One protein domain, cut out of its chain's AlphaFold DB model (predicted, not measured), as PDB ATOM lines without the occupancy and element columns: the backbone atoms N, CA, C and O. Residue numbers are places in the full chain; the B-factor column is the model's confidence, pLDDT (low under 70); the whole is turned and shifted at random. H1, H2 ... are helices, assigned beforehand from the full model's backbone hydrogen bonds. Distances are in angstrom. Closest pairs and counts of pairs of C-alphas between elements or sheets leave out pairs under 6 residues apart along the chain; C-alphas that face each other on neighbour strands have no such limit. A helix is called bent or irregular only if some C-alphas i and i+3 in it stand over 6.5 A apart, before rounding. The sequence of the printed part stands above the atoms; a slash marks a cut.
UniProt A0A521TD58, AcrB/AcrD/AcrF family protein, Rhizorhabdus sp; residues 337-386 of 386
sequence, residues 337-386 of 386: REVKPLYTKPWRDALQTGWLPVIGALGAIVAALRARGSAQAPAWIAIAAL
ATOM      1  N   ARG A 337     -41.554  11.483 -15.738       83.25
ATOM      2  CA  ARG A 337     -42.143  12.825 -15.591       83.25
ATOM      3  C   ARG A 337     -42.239  13.553 -16.924       83.25
ATOM      4  O   ARG A 337     -43.173  14.329 -17.082       83.25
ATOM      5  N   GLU A 338     -41.304  13.340 -17.842       78.25
ATOM      6  CA  GLU A 338     -41.200  14.035 -19.131       78.25
ATOM      7  C   GLU A 338     -42.333  13.674 -20.092       78.25
ATOM      8  O   GLU A 338     -42.948  14.577 -20.654       78.25
ATOM      9  N   VAL A 339     -42.688  12.388 -20.166       81.06
ATOM     10  CA  VAL A 339     -43.740  11.849 -21.047       81.06
ATOM     11  C   VAL A 339     -45.147  12.247 -20.583       81.06
ATOM     12  O   VAL A 339     -46.093  12.299 -21.370       81.06
ATOM     13  N   LYS A 340     -45.312  12.560 -19.291       85.12
ATOM     14  CA  LYS A 340     -46.618  12.926 -18.735       85.12
ATOM     15  C   LYS A 340     -47.151  14.233 -19.340       85.12
ATOM     16  O   LYS A 340     -46.429  15.237 -19.348       85.12
ATOM     17  N   PRO A 341     -48.436  14.277 -19.748       87.69
ATOM     18  CA  PRO A 341     -49.043  15.485 -20.286       87.69
ATOM     19  C   PRO A 341     -48.960  16.666 -19.319       87.69
ATOM     20  O   PRO A 341     -49.090  16.498 -18.103       87.69
ATOM     21  N   LEU A 342     -48.824  17.878 -19.861       87.19
ATOM     22  CA  LEU A 342     -48.639  19.102 -19.074       87.19
ATOM     23  C   LEU A 342     -49.738  19.314 -18.017       87.19
ATOM     24  O   LEU A 342     -49.436  19.730 -16.903       87.19
ATOM     25  N   TYR A 343     -50.988  18.965 -18.337       89.31
ATOM     26  CA  TYR A 343     -52.142  19.111 -17.439       89.31
ATOM     27  C   TYR A 343     -52.141  18.140 -16.245       89.31
ATOM     28  O   TYR A 343     -52.909  18.329 -15.308       89.31
ATOM     29  N   THR A 344     -51.297  17.104 -16.270       90.38
ATOM     30  CA  THR A 344     -51.137  16.153 -15.154       90.38
ATOM     31  C   THR A 344     -50.012  16.547 -14.197       90.38
ATOM     32  O   THR A 344     -49.876  15.961 -13.123       90.38
ATOM     33  N   LYS A 345     -49.183  17.528 -14.578       88.56
ATOM     34  CA  LYS A 345     -48.069  18.002 -13.754       88.56
ATOM     35  C   LYS A 345     -48.572  18.985 -12.687       88.56
ATOM     36  O   LYS A 345     -49.570  19.673 -12.909       88.56
ATOM     37  N   PRO A 346     -47.866  19.121 -11.548       92.44
ATOM     38  CA  PRO A 346     -48.124  20.198 -10.597       92.44
ATOM     39  C   PRO A 346     -48.138  21.564 -11.294       92.44
ATOM     40  O   PRO A 346     -47.326  21.816 -12.184       92.44
ATOM     41  N   TRP A 347     -49.017  22.476 -10.870       92.31
ATOM     42  CA  TRP A 347     -49.225  23.754 -11.568       92.31
ATOM     43  C   TRP A 347     -47.942  24.587 -11.730       92.31
ATOM     44  O   TRP A 347     -47.793  25.283 -12.729       92.31
ATOM     45  N   ARG A 348     -46.999  24.501 -10.778       90.50
ATOM     46  CA  ARG A 348     -45.697  25.191 -10.845       90.50
ATOM     47  C   ARG A 348     -44.841  24.662 -11.994       90.50
ATOM     48  O   ARG A 348     -44.316  25.456 -12.768       90.50
ATOM     49  N   ASP A 349     -44.765  23.340 -12.133       87.62
ATOM     50  CA  ASP A 349     -44.038  22.671 -13.215       87.62
ATOM     51  C   ASP A 349     -44.696  22.978 -14.566       87.62
ATOM     52  O   ASP A 349     -44.015  23.295 -15.543       87.62
ATOM     53  N   ALA A 350     -46.032  22.930 -14.611       88.81
ATOM     54  CA  ALA A 350     -46.800  23.241 -15.807       88.81
ATOM     55  C   ALA A 350     -46.587  24.693 -16.256       88.81
ATOM     56  O   ALA A 350     -46.306  24.945 -17.429       88.81
ATOM     57  N   LEU A 351     -46.640  25.641 -15.314       89.12
ATOM     58  CA  LEU A 351     -46.380  27.052 -15.572       89.12
ATOM     59  C   LEU A 351     -44.949  27.263 -16.064       89.12
ATOM     60  O   LEU A 351     -44.771  27.874 -17.113       89.12
ATOM     61  N   GLN A 352     -43.946  26.723 -15.363       86.12
ATOM     62  CA  GLN A 352     -42.526  26.869 -15.711       86.12
ATOM     63  C   GLN A 352     -42.183  26.268 -17.084       86.12
ATOM     64  O   GLN A 352     -41.305  26.780 -17.781       86.12
ATOM     65  N   THR A 353     -42.887  25.211 -17.488       85.75
ATOM     66  CA  THR A 353     -42.717  24.581 -18.803       85.75
ATOM     67  C   THR A 353     -43.456  25.355 -19.902       85.75
ATOM     68  O   THR A 353     -42.919  25.537 -20.991       85.75
ATOM     69  N   GLY A 354     -44.677  25.828 -19.634       87.12
ATOM     70  CA  GLY A 354     -45.578  26.358 -20.662       87.12
ATOM     71  C   GLY A 354     -45.481  27.861 -20.939       87.12
ATOM     72  O   GLY A 354     -45.826  28.289 -22.039       87.12
ATOM     73  N   TRP A 355     -45.020  28.682 -19.991       88.00
ATOM     74  CA  TRP A 355     -45.157  30.143 -20.106       88.00
ATOM     75  C   TRP A 355     -44.402  30.752 -21.300       88.00
ATOM     76  O   TRP A 355     -44.969  31.565 -22.027       88.00
ATOM     77  N   LEU A 356     -43.151  30.344 -21.541       88.56
ATOM     78  CA  LEU A 356     -42.353  30.850 -22.666       88.56
ATOM     79  C   LEU A 356     -42.896  30.414 -24.028       88.56
ATOM     80  O   LEU A 356     -43.057  31.292 -24.874       88.56
ATOM     81  N   PRO A 357     -43.216  29.123 -24.257       89.00
ATOM     82  CA  PRO A 357     -43.891  28.704 -25.481       89.00
ATOM     83  C   PRO A 357     -45.188  29.474 -25.738       89.00
ATOM     84  O   PRO A 357     -45.402  29.945 -26.849       89.00
ATOM     85  N   VAL A 358     -46.020  29.688 -24.710       91.19
ATOM     86  CA  VAL A 358     -47.282  30.436 -24.848       91.19
ATOM     87  C   VAL A 358     -47.031  31.895 -25.236       91.19
ATOM     88  O   VAL A 358     -47.628  32.384 -26.194       91.19
ATOM     89  N   ILE A 359     -46.131  32.598 -24.541       92.44
ATOM     90  CA  ILE A 359     -45.791  33.992 -24.871       92.44
ATOM     91  C   ILE A 359     -45.164  34.083 -26.267       92.44
ATOM     92  O   ILE A 359     -45.505  34.983 -27.035       92.44
ATOM     93  N   GLY A 360     -44.274  33.148 -26.605       91.62
ATOM     94  CA  GLY A 360     -43.634  33.055 -27.914       91.62
ATOM     95  C   GLY A 360     -44.648  32.861 -29.039       91.62
ATOM     96  O   GLY A 360     -44.631  33.628 -30.001       91.62
ATOM     97  N   ALA A 361     -45.575  31.913 -28.885       92.56
ATOM     98  CA  ALA A 361     -46.631  31.634 -29.854       92.56
ATOM     99  C   ALA A 361     -47.566  32.838 -30.039       92.56
ATOM    100  O   ALA A 361     -47.792  33.282 -31.163       92.56
ATOM    101  N   LEU A 362     -48.050  33.440 -28.945       95.81
ATOM    102  CA  LEU A 362     -48.885  34.646 -29.010       95.81
ATOM    103  C   LEU A 362     -48.147  35.806 -29.690       95.81
ATOM    104  O   LEU A 362     -48.708  36.478 -30.557       95.81
ATOM    105  N   GLY A 363     -46.875  36.018 -29.343       95.12
ATOM    106  CA  GLY A 363     -46.026  37.031 -29.963       95.12
ATOM    107  C   GLY A 363     -45.827  36.795 -31.461       95.12
ATOM    108  O   GLY A 363     -45.975  37.730 -32.250       95.12
ATOM    109  N   ALA A 364     -45.558  35.552 -31.867       95.19
ATOM    110  CA  ALA A 364     -45.393  35.167 -33.265       95.19
ATOM    111  C   ALA A 364     -46.694  35.328 -34.066       95.19
ATOM    112  O   ALA A 364     -46.659  35.856 -35.177       95.19
ATOM    113  N   ILE A 365     -47.849  34.969 -33.491       96.56
ATOM    114  CA  ILE A 365     -49.169  35.187 -34.101       96.56
ATOM    115  C   ILE A 365     -49.412  36.684 -34.311       96.56
ATOM    116  O   ILE A 365     -49.739  37.108 -35.419       96.56
ATOM    117  N   VAL A 366     -49.207  37.513 -33.283       97.38
ATOM    118  CA  VAL A 366     -49.371  38.973 -33.397       97.38
ATOM    119  C   VAL A 366     -48.416  39.555 -34.442       97.38
ATOM    120  O   VAL A 366     -48.827  40.394 -35.248       97.38
ATOM    121  N   ALA A 367     -47.163  39.098 -34.478       95.94
ATOM    122  CA  ALA A 367     -46.190  39.514 -35.482       95.94
ATOM    123  C   ALA A 367     -46.622  39.107 -36.901       95.94
ATOM    124  O   ALA A 367     -46.577  39.936 -37.808       95.94
ATOM    125  N   ALA A 368     -47.135  37.888 -37.091       96.00
ATOM    126  CA  ALA A 368     -47.664  37.417 -38.371       96.00
ATOM    127  C   ALA A 368     -48.866  38.247 -38.842       96.00
ATOM    128  O   ALA A 368     -48.951  38.606 -40.018       96.00
ATOM    129  N   LEU A 369     -49.773  38.605 -37.926       96.50
ATOM    130  CA  LEU A 369     -50.918  39.469 -38.215       96.50
ATOM    131  C   LEU A 369     -50.479  40.883 -38.621       96.50
ATOM    132  O   LEU A 369     -51.014  41.427 -39.586       96.50
ATOM    133  N   ARG A 370     -49.490  41.461 -37.930       96.25
ATOM    134  CA  ARG A 370     -48.953  42.801 -38.233       96.25
ATOM    135  C   ARG A 370     -48.099  42.836 -39.497       96.25
ATOM    136  O   ARG A 370     -48.066  43.854 -40.175       96.25
ATOM    137  N   ALA A 371     -47.432  41.735 -39.831       94.88
ATOM    138  CA  ALA A 371     -46.593  41.629 -41.016       94.88
ATOM    139  C   ALA A 371     -47.393  41.403 -42.310       94.88
ATOM    140  O   ALA A 371     -46.785  41.366 -43.382       94.88
ATOM    141  N   ARG A 372     -48.725  41.235 -42.250       93.19
ATOM    142  CA  ARG A 372     -49.584  41.020 -43.429       93.19
ATOM    143  C   ARG A 372     -49.322  42.075 -44.510       93.19
ATOM    144  O   ARG A 372     -49.276  43.265 -44.233       93.19
ATOM    145  N   GLY A 373     -49.143  41.618 -45.748       89.50
ATOM    146  CA  GLY A 373     -48.820  42.483 -46.891       89.50
ATOM    147  C   GLY A 373     -47.342  42.883 -47.005       89.50
ATOM    148  O   GLY A 373     -46.963  43.477 -48.009       89.50
ATOM    149  N   SER A 374     -46.492  42.528 -46.036       92.25
ATOM    150  CA  SER A 374     -45.041  42.737 -46.109       92.25
ATOM    151  C   SER A 374     -44.296  41.483 -46.580       92.25
ATOM    152  O   SER A 374     -44.795  40.359 -46.478       92.25
ATOM    153  N   ALA A 375     -43.039  41.657 -46.999       88.56
ATOM    154  CA  ALA A 375     -42.141  40.553 -47.345       88.56
ATOM    155  C   ALA A 375     -41.828  39.609 -46.161       88.56
ATOM    156  O   ALA A 375     -41.361  38.493 -46.373       88.56
ATOM    157  N   GLN A 376     -42.082  40.033 -44.916       90.50
ATOM    158  CA  GLN A 376     -41.821  39.231 -43.716       90.50
ATOM    159  C   GLN A 376     -42.994  38.324 -43.315       90.50
ATOM    160  O   GLN A 376     -42.788  37.403 -42.522       90.50
ATOM    161  N   ALA A 377     -44.203  38.533 -43.856       93.06
ATOM    162  CA  ALA A 377     -45.380  37.732 -43.500       93.06
ATOM    163  C   ALA A 377     -45.143  36.214 -43.602       93.06
ATOM    164  O   ALA A 377     -45.444  35.519 -42.632       93.06
ATOM    165  N   PRO A 378     -44.565  35.668 -44.693       92.62
ATOM    166  CA  PRO A 378     -44.355  34.225 -44.808       92.62
ATOM    167  C   PRO A 378     -43.434  33.647 -43.728       92.62
ATOM    168  O   PRO A 378     -43.627  32.511 -43.305       92.62
ATOM    169  N   ALA A 379     -42.438  34.418 -43.278       93.62
ATOM    170  CA  ALA A 379     -41.537  33.994 -42.213       93.62
ATOM    171  C   ALA A 379     -42.262  33.959 -40.863       93.62
ATOM    172  O   ALA A 379     -42.205  32.946 -40.175       93.62
ATOM    173  N   TRP A 380     -42.997  35.018 -40.512       95.62
ATOM    174  CA  TRP A 380     -43.742  35.063 -39.250       95.62
ATOM    175  C   TRP A 380     -44.886  34.050 -39.186       95.62
ATOM    176  O   TRP A 380     -45.107  33.473 -38.130       95.62
ATOM    177  N   ILE A 381     -45.568  33.776 -40.304       95.00
ATOM    178  CA  ILE A 381     -46.584  32.712 -40.377       95.00
ATOM    179  C   ILE A 381     -45.948  31.343 -40.110       95.00
ATOM    180  O   ILE A 381     -46.504  30.558 -39.352       95.00
ATOM    181  N   ALA A 382     -44.781  31.064 -40.702       93.81
ATOM    182  CA  ALA A 382     -44.075  29.805 -40.470       93.81
ATOM    183  C   ALA A 382     -43.583  29.678 -39.019       93.81
ATOM    184  O   ALA A 382     -43.714  28.614 -38.431       93.81
ATOM    185  N   ILE A 383     -43.068  30.764 -38.430       94.38
ATOM    186  CA  ILE A 383     -42.637  30.796 -37.023       94.38
ATOM    187  C   ILE A 383     -43.822  30.604 -36.074       94.38
ATOM    188  O   ILE A 383     -43.671  29.924 -35.078       94.38
ATOM    189  N   ALA A 384     -44.987  31.182 -36.373       93.94
ATOM    190  CA  ALA A 384     -46.184  31.033 -35.545       93.94
ATOM    191  C   ALA A 384     -46.819  29.633 -35.623       93.94
ATOM    192  O   ALA A 384     -47.643  29.298 -34.777       93.94
ATOM    193  N   ALA A 385     -46.497  28.856 -36.662       90.25
ATOM    194  CA  ALA A 385     -46.978  27.488 -36.833       90.25
ATOM    195  C   ALA A 385     -46.113  26.443 -36.106       90.25
ATOM    196  O   ALA A 385     -46.576  25.319 -35.931       90.25
ATOM    197  N   LEU A 386     -44.878  26.804 -35.741       89.31
ATOM    198  CA  LEU A 386     -43.959  26.012 -34.919       89.31
ATOM    199  C   LEU A 386     -44.191  26.322 -33.441       89.31
ATOM    200  O   LEU A 386     -44.121  25.363 -32.643       89.31
TER     201      LEU A 386
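What this domain is: This is residues 337 to 386 of the 386 residues of the protein "AcrB/AcrD/AcrF family protein" of Rhizorhabdus sp (UniProt A0A521TD58). A lopsided helical hairpin of one long helix, H1, and one short helix, H2, is led into at the start of H1 by a looping stretch without a named element, residues 337 to 346. The long helix H1 makes the length, and the short helix H2 folds back side by side with its later part, residues 361 to 369. The 50 printed residues hold two named helices, H1 then H2, and no named strand; the class is all helix. The outline is a rod spanning 43 by 17 by 11 A, only just loose, close to extended, with a radius of gyration of the C-alphas of 14.5 A.

How they stand to each other: H1, residues 347 to 370, has a kink of 41 degrees near residue 354 and is irregular, with C-alphas 353 and 356 7.4 A apart. With residues 361 to 369 alone it touches H2, residues 377 to 385; the closest C-alphas, of Ala 368 and Trp 380, are 4.7 A apart. This helical hairpin runs opposite ways at a shallow tilt of 19 degrees. Every O i to N i+4 pair is within hydrogen-bond range in H2, and 18 of 20 in H1.

Where its parts are: H1 begins at C-alpha 347 (-49.225, 23.754, -11.568) and is 32.8 A long. H2 ends at C-alpha 385 (-46.978, 27.488, -36.833) after 12.3 A.

The domain as a whole: The C-alphas farthest apart, of Arg 337 and Gly 373, are 43.6 A apart. The link from H1 to H2 is short, the printed part has no cut, and no printed residue is under pLDDT 70.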